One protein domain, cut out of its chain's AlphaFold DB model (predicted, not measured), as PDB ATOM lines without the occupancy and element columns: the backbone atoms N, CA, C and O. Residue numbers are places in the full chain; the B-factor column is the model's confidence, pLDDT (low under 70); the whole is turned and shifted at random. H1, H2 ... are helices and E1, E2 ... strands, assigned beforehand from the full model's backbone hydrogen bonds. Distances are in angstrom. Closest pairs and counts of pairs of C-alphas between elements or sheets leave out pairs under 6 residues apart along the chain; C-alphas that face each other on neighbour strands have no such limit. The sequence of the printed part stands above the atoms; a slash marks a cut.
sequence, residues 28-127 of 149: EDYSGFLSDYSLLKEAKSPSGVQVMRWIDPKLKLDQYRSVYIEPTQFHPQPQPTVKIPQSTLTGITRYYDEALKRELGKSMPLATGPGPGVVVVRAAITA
ATOM      1  N   GLU A  28     279.452 298.357 194.998       73.69
ATOM      2  CA  GLU A  28     278.052 298.794 194.989       73.69
ATOM      3  C   GLU A  28     277.179 298.181 196.098       73.69
ATOM      4  O   GLU A  28     276.123 298.725 196.417       73.69
ATOM      5  N   ASP A  29     277.618 297.070 196.691       77.50
ATOM      6  CA  ASP A  29     276.921 296.332 197.743       77.50
ATOM      7  C   ASP A  29     277.423 296.733 199.154       77.50
ATOM      8  O   ASP A  29     276.949 296.207 200.168       77.50
ATOM      9  N   TYR A  30     278.373 297.677 199.257       83.75
ATOM     10  CA  TYR A  30     278.877 298.180 200.537       83.75
ATOM     11  C   TYR A  30     277.851 299.051 201.263       83.75
ATOM     12  O   TYR A  30     277.246 299.965 200.710       83.75
ATOM     13  N   SER A  31     277.715 298.814 202.566       84.69
ATOM     14  CA  SER A  31     276.748 299.513 203.417       84.69
ATOM     15  C   SER A  31     277.073 300.987 203.680       84.69
ATOM     16  O   SER A  31     276.225 301.712 204.196       84.69
ATOM     17  N   GLY A  32     278.296 301.437 203.378       87.00
ATOM     18  CA  GLY A  32     278.758 302.794 203.683       87.00
ATOM     19  C   GLY A  32     278.968 303.057 205.179       87.00
ATOM     20  O   GLY A  32     278.936 304.209 205.600       87.00
ATOM     21  N   PHE A  33     279.111 302.009 205.999       89.62
ATOM     22  CA  PHE A  33     279.376 302.138 207.437       89.62
ATOM     23  C   PHE A  33     280.849 302.454 207.724       89.62
ATOM     24  O   PHE A  33     281.160 303.250 208.608       89.62
ATOM     25  N   LEU A  34     281.763 301.822 206.983       89.06
ATOM     26  CA  LEU A  34     283.194 302.081 207.114       89.06
ATOM     27  C   LEU A  34     283.572 303.335 206.324       89.06
ATOM     28  O   LEU A  34     283.055 303.569 205.234       89.06
ATOM     29  N   SER A  35     284.509 304.118 206.860       86.25
ATOM     30  CA  SER A  35     284.986 305.339 206.201       86.25
ATOM     31  C   SER A  35     285.773 305.058 204.920       86.25
ATOM     32  O   SER A  35     285.733 305.864 203.999       86.25
ATOM     33  N   ASP A  36     286.479 303.926 204.862       88.50
ATOM     34  CA  ASP A  36     287.266 303.523 203.700       88.50
ATOM     35  C   ASP A  36     287.283 301.994 203.556       88.50
ATOM     36  O   ASP A  36     287.927 301.278 204.326       88.50
ATOM     37  N   TYR A  37     286.550 301.491 202.561       88.38
ATOM     38  CA  TYR A  37     286.491 300.063 202.241       88.38
ATOM     39  C   TYR A  37     287.711 299.580 201.447       88.38
ATOM     40  O   TYR A  37     287.979 298.381 201.441       88.38
ATOM     41  N   SER A  38     288.481 300.477 200.815       88.62
ATOM     42  CA  SER A  38     289.635 300.104 199.979       88.62
ATOM     43  C   SER A  38     290.777 299.470 200.779       88.62
ATOM     44  O   SER A  38     291.632 298.775 200.232       88.62
ATOM     45  N   LEU A  39     290.773 299.681 202.096       89.44
ATOM     46  CA  LEU A  39     291.737 299.106 203.022       89.44
ATOM     47  C   LEU A  39     291.465 297.625 203.320       89.44
ATOM     48  O   LEU A  39     292.368 296.919 203.774       89.44
ATOM     49  N   LEU A  40     290.237 297.148 203.092       89.50
ATOM     50  CA  LEU A  40     289.859 295.774 203.389       89.50
ATOM     51  C   LEU A  40     290.580 294.791 202.469       89.50
ATOM     52  O   LEU A  40     290.686 294.990 201.261       89.50
ATOM     53  N   LYS A  41     291.064 293.700 203.059       88.94
ATOM     54  CA  LYS A  41     291.710 292.608 202.339       88.94
ATOM     55  C   LYS A  41     291.062 291.290 202.709       88.94
ATOM     56  O   LYS A  41     290.614 291.090 203.838       88.94
ATOM     57  N   GLU A  42     291.084 290.379 201.757       88.81
ATOM     58  CA  GLU A  42     290.664 289.004 201.951       88.81
ATOM     59  C   GLU A  42     291.459 288.318 203.074       88.81
ATOM     60  O   GLU A  42     292.690 288.371 203.134       88.81
ATOM     61  N   ALA A  43     290.743 287.659 203.979       88.00
ATOM     62  CA  ALA A  43     291.295 286.873 205.069       88.00
ATOM     63  C   ALA A  43     290.389 285.676 205.378       88.00
ATOM     64  O   ALA A  43     289.195 285.683 205.097       88.00
ATOM     65  N   LYS A  44     290.938 284.648 206.026       88.75
ATOM     66  CA  LYS A  44     290.138 283.545 206.571       88.75
ATOM     67  C   LYS A  44     289.867 283.776 208.051       88.75
ATOM     68  O   LYS A  44     290.780 284.110 208.811       88.75
ATOM     69  N   SER A  45     288.617 283.598 208.460       85.38
ATOM     70  CA  SER A  45     288.234 283.557 209.867       85.38
ATOM     71  C   SER A  45     288.858 282.329 210.555       85.38
ATOM     72  O   SER A  45     289.241 281.370 209.878       85.38
ATOM     73  N   PRO A  46     288.903 282.287 211.900       84.00
ATOM     74  CA  PRO A  46     289.312 281.085 212.632       84.00
ATOM     75  C   PRO A  46     288.472 279.840 212.302       84.00
ATOM     76  O   PRO A  46     288.959 278.723 212.432       84.00
ATOM     77  N   SER A  47     287.226 280.022 211.850       85.69
ATOM     78  CA  SER A  47     286.339 278.947 211.388       85.69
ATOM     79  C   SER A  47     286.518 278.580 209.907       85.69
ATOM     80  O   SER A  47     285.794 277.727 209.402       85.69
ATOM     81  N   GLY A  48     287.462 279.207 209.200       85.94
ATOM     82  CA  GLY A  48     287.759 278.940 207.790       85.94
ATOM     83  C   GLY A  48     286.868 279.679 206.787       85.94
ATOM     84  O   GLY A  48     287.002 279.454 205.586       85.94
ATOM     85  N   VAL A  49     285.989 280.570 207.251       85.81
ATOM     86  CA  VAL A  49     285.108 281.379 206.397       85.81
ATOM     87  C   VAL A  49     285.896 282.548 205.811       85.81
ATOM     88  O   VAL A  49     286.622 283.231 206.534       85.81
ATOM     89  N   GLN A  50     285.754 282.787 204.509       83.81
ATOM     90  CA  GLN A  50     286.347 283.945 203.844       83.81
ATOM     91  C   GLN A  50     285.680 285.235 204.348       83.81
ATOM     92  O   GLN A  50     284.455 285.329 204.378       83.81
ATOM     93  N   VAL A  51     286.481 286.212 204.770       86.94
ATOM     94  CA  VAL A  51     286.033 287.502 205.303       86.94
ATOM     95  C   VAL A  51     286.912 288.632 204.780       86.94
ATOM     96  O   VAL A  51     288.112 288.456 204.580       86.94
ATOM     97  N   MET A  52     286.331 289.820 204.644       88.19
ATOM     98  CA  MET A  52     287.080 291.043 204.376       88.19
ATOM     99  C   MET A  52     287.499 291.700 205.683       88.19
ATOM    100  O   MET A  52     286.664 292.043 206.521       88.19
ATOM    101  N   ARG A  53     288.808 291.855 205.883       90.56
ATOM    102  CA  ARG A  53     289.385 292.393 207.114       90.56
ATOM    103  C   ARG A  53     290.536 293.335 206.807       90.56
ATOM    104  O   ARG A  53     291.394 293.051 205.977       90.56
ATOM    105  N   TRP A  54     290.605 294.420 207.563       91.31
ATOM    106  CA  TRP A  54     291.780 295.274 207.636       91.31
ATOM    107  C   TRP A  54     292.334 295.284 209.062       91.31
ATOM    108  O   TRP A  54     291.583 295.189 210.031       91.31
ATOM    109  N   ILE A  55     293.658 295.363 209.175       89.88
ATOM    110  CA  ILE A  55     294.387 295.525 210.434       89.88
ATOM    111  C   ILE A  55     295.420 296.621 210.187       89.88
ATOM    112  O   ILE A  55     296.171 296.537 209.212       89.88
ATOM    113  N   ASP A  56     295.467 297.629 211.058       89.38
ATOM    114  CA  ASP A  56     296.507 298.656 210.997       89.38
ATOM    115  C   ASP A  56     297.888 297.992 211.179       89.38
ATOM    116  O   ASP A  56     298.116 297.337 212.200       89.38
ATOM    117  N   PRO A  57     298.832 298.138 210.229       88.56
ATOM    118  CA  PRO A  57     300.164 297.542 210.341       88.56
ATOM    119  C   PRO A  57     300.973 298.057 211.541       88.56
ATOM    120  O   PRO A  57     301.950 297.425 211.936       88.56
ATOM    121  N   LYS A  58     300.595 299.200 212.121       91.31
ATOM    122  CA  LYS A  58     301.227 299.779 213.312       91.31
ATOM    123  C   LYS A  58     300.534 299.357 214.612       91.31
ATOM    124  O   LYS A  58     300.951 299.806 215.681       91.31
ATOM    125  N   LEU A  59     299.495 298.521 214.542       88.31
ATOM    126  CA  LEU A  59     298.737 298.072 215.706       88.31
ATOM    127  C   LEU A  59     299.619 297.260 216.660       88.31
ATOM    128  O   LEU A  59     300.129 296.194 216.319       88.31
ATOM    129  N   LYS A  60     299.738 297.747 217.894       90.88
ATOM    130  CA  LYS A  60     300.441 297.077 218.991       90.88
ATOM    131  C   LYS A  60     299.426 296.488 219.965       90.88
ATOM    132  O   LYS A  60     298.907 297.183 220.834       90.88
ATOM    133  N   LEU A  61     299.088 295.213 219.767       86.06
ATOM    134  CA  LEU A  61     298.043 294.522 220.538       86.06
ATOM    135  C   LEU A  61     298.374 294.404 222.036       86.06
ATOM    136  O   LEU A  61     297.471 294.389 222.865       86.06
ATOM    137  N   ASP A  62     299.659 294.366 222.384       90.56
ATOM    138  CA  ASP A  62     300.182 294.279 223.751       90.56
ATOM    139  C   ASP A  62     299.903 295.525 224.611       90.56
ATOM    140  O   ASP A  62     299.978 295.463 225.842       90.56
ATOM    141  N   GLN A  63     299.548 296.646 223.979       93.12
ATOM    142  CA  GLN A  63     299.186 297.892 224.657       93.12
ATOM    143  C   GLN A  63     297.763 297.873 225.223       93.12
ATOM    144  O   GLN A  63     297.430 298.707 226.067       93.12
ATOM    145  N   TYR A  64     296.932 296.925 224.793       94.94
ATOM    146  CA  TYR A  64     295.545 296.832 225.218       94.94
ATOM    147  C   TYR A  64     295.354 295.781 226.309       94.94
ATOM    148  O   TYR A  64     295.874 294.668 226.243       94.94
ATOM    149  N   ARG A  65     294.597 296.151 227.342       96.25
ATOM    150  CA  ARG A  65     294.372 295.349 228.555       96.25
ATOM    151  C   ARG A  65     292.899 295.073 228.824       96.25
ATOM    152  O   ARG A  65     292.590 294.188 229.613       96.25
ATOM    153  N   SER A  66     292.005 295.833 228.201       97.56
ATOM    154  CA  SER A  66     290.560 295.686 228.354       97.56
ATOM    155  C   SER A  66     289.839 296.051 227.059       97.56
ATOM    156  O   SER A  66     290.423 296.668 226.163       97.56
ATOM    157  N   VAL A  67     288.576 295.654 226.954       97.56
ATOM    158  CA  VAL A  67     287.734 295.915 225.789       97.56
ATOM    159  C   VAL A  67     286.448 296.614 226.206       97.56
ATOM    160  O   VAL A  67     285.758 296.178 227.125       97.56
ATOM    161  N   TYR A  68     286.118 297.700 225.520       98.00
ATOM    162  CA  TYR A  68     284.835 298.376 225.608       98.00
ATOM    163  C   TYR A  68     284.043 298.108 224.331       98.00
ATOM    164  O   TYR A  68     284.566 298.236 223.225       98.00
ATOM    165  N   ILE A  69     282.780 297.728 224.487       97.88
ATOM    166  CA  ILE A  69     281.869 297.477 223.370       97.88
ATOM    167  C   ILE A  69     280.908 298.656 223.317       97.88
ATOM    168  O   ILE A  69     280.121 298.852 224.247       97.88
ATOM    169  N   GLU A  70     281.002 299.451 222.253       96.81
ATOM    170  CA  GLU A  70     280.024 300.503 221.990       96.81
ATOM    171  C   GLU A  70     278.670 299.872 221.621       96.81
ATOM    172  O   GLU A  70     278.651 298.795 221.015       96.81
ATOM    173  N   PRO A  71     277.538 300.515 221.971       96.38
ATOM    174  CA  PRO A  71     276.216 300.010 221.615       96.38
ATOM    175  C   PRO A  71     276.084 299.764 220.113       96.38
ATOM    176  O   PRO A  71     276.356 300.653 219.303       96.38
ATOM    177  N   THR A  72     275.635 298.568 219.738       96.81
ATOM    178  CA  THR A  72     275.454 298.215 218.330       96.81
ATOM    179  C   THR A  72     274.357 299.062 217.705       96.81
ATOM    180  O   THR A  72     273.256 299.197 218.242       96.81
ATOM    181  N   GLN A  73     274.629 299.561 216.503       94.44
ATOM    182  CA  GLN A  73     273.671 300.316 215.701       94.44
ATOM    183  C   GLN A  73     273.259 299.561 214.438       94.44
ATOM    184  O   GLN A  73     273.938 298.644 213.979       94.44
ATOM    185  N   PHE A  74     272.147 299.972 213.841       93.69
ATOM    186  CA  PHE A  74     271.824 299.588 212.471       93.69
ATOM    187  C   PHE A  74     272.371 300.622 211.492       93.69
ATOM    188  O   PHE A  74     272.389 301.815 211.804       93.69
ATOM    189  N   HIS A  75     272.774 300.178 210.302       91.25
ATOM    190  CA  HIS A  75     273.211 301.079 209.239       91.25
ATOM    191  C   HIS A  75     272.729 300.620 207.848       91.25
ATOM    192  O   HIS A  75     273.092 299.523 207.416       91.25
ATOM    193  N   PRO A  76     271.928 301.432 207.129       89.81
ATOM    194  CA  PRO A  76     271.350 302.708 207.567       89.81
ATOM    195  C   PRO A  76     270.331 302.525 208.706       89.81
ATOM    196  O   PRO A  76     269.866 301.414 208.965       89.81
ATOM    197  N   GLN A  77     269.975 303.618 209.386       89.56
ATOM    198  CA  GLN A  77     268.990 303.594 210.471       89.56
ATOM    199  C   GLN A  77     267.615 303.135 209.934       89.56
ATOM    200  O   GLN A  77     267.041 303.813 209.077       89.56
ATOM    201  N   PRO A  78     267.060 302.009 210.412       89.44
ATOM    202  CA  PRO A  78     265.771 301.519 209.961       89.44
ATOM    203  C   PRO A  78     264.650 302.337 210.595       89.44
ATOM    204  O   PRO A  78     264.744 302.764 211.747       89.44
ATOM    205  N   GLN A  79     263.555 302.491 209.855       89.62
ATOM    206  CA  GLN A  79     262.331 303.076 210.388       89.62
ATOM    207  C   GLN A  79     261.440 301.974 210.976       89.62
ATOM    208  O   GLN A  79     261.177 300.981 210.287       89.62
ATOM    209  N   PRO A  80     260.957 302.117 212.223       91.38
ATOM    210  CA  PRO A  80     260.004 301.180 212.802       91.38
ATOM    211  C   PRO A  80     258.730 301.074 211.965       91.38
ATOM    212  O   PRO A  80     258.218 302.058 211.438       91.38
ATOM    213  N   THR A  81     258.178 299.869 211.884       92.00
ATOM    214  CA  THR A  81     256.907 299.592 211.207       92.00
ATOM    215  C   THR A  81     255.983 298.797 212.124       92.00
ATOM    216  O   THR A  81     256.408 298.280 213.154       92.00
ATOM    217  N   VAL A  82     254.718 298.624 211.731       90.75
ATOM    218  CA  VAL A  82     253.769 297.768 212.471       90.75
ATOM    219  C   VAL A  82     254.280 296.324 212.589       90.75
ATOM    220  O   VAL A  82     254.059 295.670 213.602       90.75
ATOM    221  N   LYS A  83     254.989 295.827 211.567       91.00
ATOM    222  CA  LYS A  83     255.557 294.470 211.559       91.00
ATOM    223  C   LYS A  83     256.870 294.373 212.335       91.00
ATOM    224  O   LYS A  83     257.173 293.319 212.880       91.00
ATOM    225  N   ILE A  84     257.651 295.452 212.348       91.62
ATOM    226  CA  ILE A  84     258.958 295.531 213.009       91.62
ATOM    227  C   ILE A  84     258.951 296.772 213.908       91.62
ATOM    228  O   ILE A  84     259.404 297.841 213.485       91.62
ATOM    229  N   PRO A  85     258.390 296.667 215.122       94.75
ATOM    230  CA  PRO A  85     258.345 297.785 216.049       94.75
ATOM    231  C   PRO A  85     259.740 298.111 216.594       94.75
ATOM    232  O   PRO A  85     260.657 297.284 216.577       94.75
ATOM    233  N   GLN A  86     259.889 299.311 217.160       95.44
ATOM    234  CA  GLN A  86     261.146 299.759 217.769       95.44
ATOM    235  C   GLN A  86     261.651 298.792 218.850       95.44
ATOM    236  O   GLN A  86     262.852 298.579 218.970       95.44
ATOM    237  N   SER A  87     260.750 298.160 219.607       96.12
ATOM    238  CA  SER A  87     261.111 297.164 220.623       96.12
ATOM    239  C   SER A  87     261.841 295.955 220.035       96.12
ATOM    240  O   SER A  87     262.762 295.440 220.667       96.12
ATOM    241  N   THR A  88     261.491 295.529 218.819       95.81
ATOM    242  CA  THR A  88     262.194 294.459 218.104       95.81
ATOM    243  C   THR A  88     263.591 294.911 217.692       95.81
ATOM    244  O   THR A  88     264.553 294.190 217.941       95.81
ATOM    245  N   LEU A  89     263.728 296.119 217.135       95.19
ATOM    246  CA  LEU A  89     265.028 296.687 216.749       95.19
ATOM    247  C   LEU A  89     265.964 296.835 217.962       95.19
ATOM    248  O   LEU A  89     267.120 296.409 217.922       95.19
ATOM    249  N   THR A  90     265.449 297.361 219.074       96.06
ATOM    250  CA  THR A  90     266.178 297.442 220.349       96.06
ATOM    251  C   THR A  90     266.499 296.052 220.906       96.06
ATOM    252  O   THR A  90     267.570 295.829 221.461       96.06
ATOM    253  N   GLY A  91     265.592 295.085 220.752       97.00
ATOM    254  CA  GLY A  91     265.819 293.703 221.170       97.00
ATOM    255  C   GLY A  91     266.988 293.048 220.434       97.00
ATOM    256  O   GLY A  91     267.804 292.384 221.072       97.00
ATOM    257  N   ILE A  92     267.093 293.275 219.122       96.00
ATOM    258  CA  ILE A  92     268.172 292.756 218.271       96.00
ATOM    259  C   ILE A  92     269.526 293.337 218.688       96.00
ATOM    260  O   ILE A  92     270.462 292.580 218.938       96.00
ATOM    261  N   THR A  93     269.624 294.664 218.795       96.81
ATOM    262  CA  THR A  93     270.876 295.343 219.181       96.81
ATOM    263  C   THR A  93     271.316 294.929 220.579       96.81
ATOM    264  O   THR A  93     272.447 294.486 220.748       96.81
ATOM    265  N   ARG A  94     270.396 294.910 221.553       97.88
ATOM    266  CA  ARG A  94     270.682 294.426 222.911       97.88
ATOM    267  C   ARG A  94     271.185 292.984 222.920       97.88
ATOM    268  O   ARG A  94     272.153 292.683 223.606       97.88
ATOM    269  N   TYR A  95     270.532 292.079 222.191       97.81
ATOM    270  CA  TYR A  95     270.974 290.684 222.123       97.81
ATOM    271  C   TYR A  95     272.397 290.571 221.563       97.81
ATOM    272  O   TYR A  95     273.213 289.813 222.091       97.81
ATOM    273  N   TYR A  96     272.696 291.336 220.513       97.44
ATOM    274  CA  TYR A  96     274.008 291.330 219.882       97.44
ATOM    275  C   TYR A  96     275.091 291.928 220.791       97.44
ATOM    276  O   TYR A  96     276.147 291.320 220.946       97.44
ATOM    277  N   ASP A  97     274.797 293.030 221.485       97.62
ATOM    278  CA  ASP A  97     275.691 293.633 222.481       97.62
ATOM    279  C   ASP A  97     276.032 292.648 223.607       97.62
ATOM    280  O   ASP A  97     277.196 292.486 223.973       97.62
ATOM    281  N   GLU A  98     275.032 291.941 224.138       97.94
ATOM    282  CA  GLU A  98     275.246 290.933 225.180       97.94
ATOM    283  C   GLU A  98     276.046 289.730 224.666       97.94
ATOM    284  O   GLU A  98     276.869 289.166 225.393       97.94
ATOM    285  N   ALA A  99     275.866 289.346 223.399       97.69
ATOM    286  CA  ALA A  99     276.697 288.325 222.772       97.69
ATOM    287  C   ALA A  99     278.155 288.779 222.631       97.69
ATOM    288  O   ALA A  99     279.053 288.031 223.017       97.69
ATOM    289  N   LEU A 100     278.400 290.005 222.158       97.62
ATOM    290  CA  LEU A 100     279.746 290.569 222.060       97.62
ATOM    291  C   LEU A 100     280.425 290.616 223.430       97.62
ATOM    292  O   LEU A 100     281.552 290.144 223.567       97.62
ATOM    293  N   LYS A 101     279.727 291.110 224.461       97.50
ATOM    294  CA  LYS A 101     280.254 291.177 225.835       97.50
ATOM    295  C   LYS A 101     280.605 289.795 226.362       97.50
ATOM    296  O   LYS A 101     281.697 289.600 226.889       97.50
ATOM    297  N   ARG A 102     279.704 288.825 226.191       97.75
ATOM    298  CA  ARG A 102     279.910 287.451 226.658       97.75
ATOM    299  C   ARG A 102     281.092 286.777 225.969       97.75
ATOM    300  O   ARG A 102     281.851 286.088 226.639       97.75
ATOM    301  N   GLU A 103     281.232 286.915 224.652       96.38
ATOM    302  CA  GLU A 103     282.286 286.219 223.905       96.38
ATOM    303  C   GLU A 103     283.650 286.910 224.041       96.38
ATOM    304  O   GLU A 103     284.650 286.240 224.301       96.38
ATOM    305  N   LEU A 104     283.706 288.241 223.952       95.50
ATOM    306  CA  LEU A 104     284.959 288.989 224.112       95.50
ATOM    307  C   LEU A 104     285.444 288.992 225.565       95.50
ATOM    308  O   LEU A 104     286.648 288.887 225.804       95.50
ATOM    309  N   GLY A 105     284.516 289.000 226.525       96.38
ATOM    310  CA  GLY A 105     284.810 288.901 227.955       96.38
ATOM    311  C   GLY A 105     285.546 287.618 228.361       96.38
ATOM    312  O   GLY A 105     286.206 287.596 229.394       96.38
ATOM    313  N   LYS A 106     285.490 286.556 227.539       96.56
ATOM    314  CA  LYS A 106     286.271 285.320 227.754       96.56
ATOM    315  C   LYS A 106     287.761 285.503 227.470       96.56
ATOM    316  O   LYS A 106     288.570 284.746 227.992       96.56
ATOM    317  N   SER A 107     288.110 286.463 226.613       93.31
ATOM    318  CA  SER A 107     289.486 286.688 226.151       93.31
ATOM    319  C   SER A 107     290.132 287.912 226.795       93.31
ATOM    320  O   SER A 107     291.351 287.957 226.933       93.31
ATOM    321  N   MET A 108     289.335 288.918 227.167       95.00
ATOM    322  CA  MET A 108     289.826 290.187 227.698       95.00
ATOM    323  C   MET A 108     288.812 290.811 228.676       95.00
ATOM    324  O   MET A 108     287.611 290.750 228.409       95.00
ATOM    325  N   PRO A 109     289.254 291.440 229.785       97.44
ATOM    326  CA  PRO A 109     288.363 292.133 230.714       97.44
ATOM    327  C   PRO A 109     287.488 293.192 230.033       97.44
ATOM    328  O   PRO A 109     287.974 293.968 229.207       97.44
ATOM    329  N   LEU A 110     286.211 293.257 230.419       97.94
ATOM    330  CA  LEU A 110     285.279 294.275 229.932       97.94
ATOM    331  C   LEU A 110     285.512 295.608 230.656       97.94
ATOM    332  O   LEU A 110     285.460 295.672 231.884       97.94
ATOM    333  N   ALA A 111     285.735 296.671 229.892       97.94
ATOM    334  CA  ALA A 111     285.771 298.042 230.381       97.94
ATOM    335  C   ALA A 111     284.363 298.657 230.382       97.94
ATOM    336  O   ALA A 111     283.487 298.261 229.613       97.94
ATOM    337  N   THR A 112     284.151 299.665 231.227       96.06
ATOM    338  CA  THR A 112     282.888 300.422 231.299       96.06
ATOM    339  C   THR A 112     282.814 301.572 230.292       96.06
ATOM    340  O   THR A 112     281.731 302.105 230.060       96.06
ATOM    341  N   GLY A 113     283.942 301.942 229.684       96.62
ATOM    342  CA  GLY A 113     284.048 303.026 228.714       96.62
ATOM    343  C   GLY A 113     285.414 303.054 228.020       96.62
ATOM    344  O   GLY A 113     286.306 302.280 228.383       96.62
ATOM    345  N   PRO A 114     285.590 303.935 227.022       96.94
ATOM    346  CA  PRO A 114     286.865 304.115 226.337       96.94
ATOM    347  C   PRO A 114     287.916 304.752 227.259       96.94
ATOM    348  O   PRO A 114     287.592 305.547 228.142       96.94
ATOM    349  N   GLY A 115     289.191 304.437 227.030       94.94
ATOM    350  CA  GLY A 115     290.298 304.984 227.811       94.94
ATOM    351  C   GLY A 115     291.662 304.400 227.429       94.94
ATOM    352  O   GLY A 115     291.753 303.573 226.517       94.94
ATOM    353  N   PRO A 116     292.742 304.817 228.116       94.38
ATOM    354  CA  PRO A 116     294.078 304.277 227.889       94.38
ATOM    355  C   PRO A 116     294.108 302.752 228.051       94.38
ATOM    356  O   PRO A 116     293.654 302.218 229.061       94.38
ATOM    357  N   GLY A 117     294.643 302.043 227.053       95.44
ATOM    358  CA  GLY A 117     294.726 300.579 227.063       95.44
ATOM    359  C   GLY A 117     293.388 299.849 226.872       95.44
ATOM    360  O   GLY A 117     293.319 298.646 227.135       95.44
ATOM    361  N   VAL A 118     292.337 300.538 226.413       97.12
ATOM    362  CA  VAL A 118     291.024 299.951 226.102       97.12
ATOM    363  C   VAL A 118     290.845 299.837 224.583       97.12
ATOM    364  O   VAL A 118     290.913 300.845 223.882       97.12
ATOM    365  N   VAL A 119     290.585 298.634 224.058       95.44
ATOM    366  CA  VAL A 119     290.107 298.477 222.669       95.44
ATOM    367  C   VAL A 119     288.636 298.857 222.618       95.44
ATOM    368  O   VAL A 119     287.848 298.341 223.404       95.44
ATOM    369  N   VAL A 120     288.253 299.704 221.666       96.31
ATOM    370  CA  VAL A 120     286.846 300.033 221.413       96.31
ATOM    371  C   VAL A 120     286.331 299.208 220.239       96.31
ATOM    372  O   VAL A 120     286.832 299.323 219.121       96.31
ATOM    373  N   VAL A 121     285.323 298.378 220.489       96.25
ATOM    374  CA  VAL A 121     284.636 297.588 219.464       96.25
ATOM    375  C   VAL A 121     283.395 298.341 219.007       96.25
ATOM    376  O   VAL A 121     282.504 298.609 219.811       96.25
ATOM    377  N   ARG A 122     283.342 298.651 217.708       95.88
ATOM    378  CA  ARG A 122     282.219 299.329 217.049       95.88
ATOM    379  C   ARG A 122     281.547 298.382 216.078       95.88
ATOM    380  O   ARG A 122     282.133 298.036 215.053       95.88
ATOM    381  N   ALA A 123     280.334 297.963 216.404       95.31
ATOM    382  CA  ALA A 123     279.579 297.048 215.571       95.31
ATOM    383  C   ALA A 123     278.376 297.738 214.927       95.31
ATOM    384  O   ALA A 123     277.684 298.543 215.554       95.31
ATOM    385  N   ALA A 124     278.102 297.368 213.678       94.56
ATOM    386  CA  ALA A 124     276.885 297.757 212.992       94.56
ATOM    387  C   ALA A 124     276.239 296.565 212.294       94.56
ATOM    388  O   ALA A 124     276.897 295.796 211.592       94.56
ATOM    389  N   ILE A 125     274.925 296.451 212.457       92.50
ATOM    390  CA  ILE A 125     274.091 295.540 211.683       92.50
ATOM    391  C   ILE A 125     273.724 296.266 210.398       92.50
ATOM    392  O   ILE A 125     272.990 297.256 210.415       92.50
ATOM    393  N   THR A 126     274.262 295.786 209.283       88.19
ATOM    394  CA  THR A 126     274.084 296.425 207.981       88.19
ATOM    395  C   THR A 126     273.142 295.614 207.109       88.19
ATOM    396  O   THR A 126     273.177 294.384 207.110       88.19
ATOM    397  N   ALA A 127     272.272 296.304 206.377       74.81
ATOM    398  CA  ALA A 127     271.481 295.662 205.341       74.81
ATOM    399  C   ALA A 127     272.337 295.566 204.075       74.81
ATOM    400  O   ALA A 127     272.697 296.588 203.497       74.81
TER     401      ALA A 127
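What this domain is: This is residues 28 to 127 of the 149 residues of an uncharacterized protein of Pseudomonas aestus (UniProt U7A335). A narrow ribbon of two strand stretches, E3 then E4 beside E5 then E6, has one long helix, H1, running back alongside it, and a separate hairpin, E1 and E2, is set away from both. The long link of residues 54 to 65 joins the hairpin to the ribbon, and the whole is a loose assembly. The printed part has 100 residues, with one named helix and six named strands in the order E1 E2 E3 E4 H1 E5 E6; the strands form three sheets of two, E1 and E2 antiparallel, E3 and E5 parallel, E4 and E6 parallel. The class is mixed, helices and strands, with 41 residues, under half of the printed part, in named elements. The radius of gyration of the C-alphas is 15.7 A, and the spans are 48 by 35 by 26 A.

How they stand to each other: E1, residues 41 to 44, and E2, residues 50 to 53, form a hairpin with a tight link of 5 residues. They are antiparallel, at 135 degrees between directions, with N 43 and O 51 within hydrogen-bond range at 2.8 A and N 41 and O 53 at 3.0 A. E3, residues 66 to 69, is the parallel neighbour of E5, residues 118 to 121, at 29 degrees; N 68 and O 119 are within hydrogen-bond range at 2.8 A. E4, residues 73 to 75, is the parallel neighbour of E6, residues 124 to 126, at 32 degrees; N 125 and O 73 are within hydrogen-bond range at 2.8 A. E5 runs on into E6 across a break of 2 residues, at 17 degrees. The closest C-alphas of E3 and H1, residues 86 to 104, are those of Ile 69 and Lys 101, 7.0 A apart. The closest C-alphas of E4 and H1 are those of Gln 73 and Thr 93, 6.7 A apart. H1 and E6 are near each other, with 5 pairs of C-alphas within 10 A. E1 and H1 are apart, and so are E2 and H1. In H1 every O i to N i+4 pair is within hydrogen-bond range.

Where its parts are: E1 begins at C-alpha 41, (291.710, 292.608, 202.339), and is 10.1 A long; E2 is 9.6 A. E3 is 10.2 A and E4 6.5 A. H1 is 26.9 A long, from C-alpha 86 at (261.146, 299.759, 217.769). E5 is 9.5 A; E6 is 5.9 A and ends at C-alpha 126, (274.084, 296.425, 207.981).

The domain as a whole: The two C-alphas farthest apart are those of Asp 62 and Val 82, 47.9 A. The printed part has no cut. The links E2 to E3, of 12 residues, and H1 to E5, of 13, are long. The mean pLDDT of the printed part is 92.2, and no printed residue is under 70.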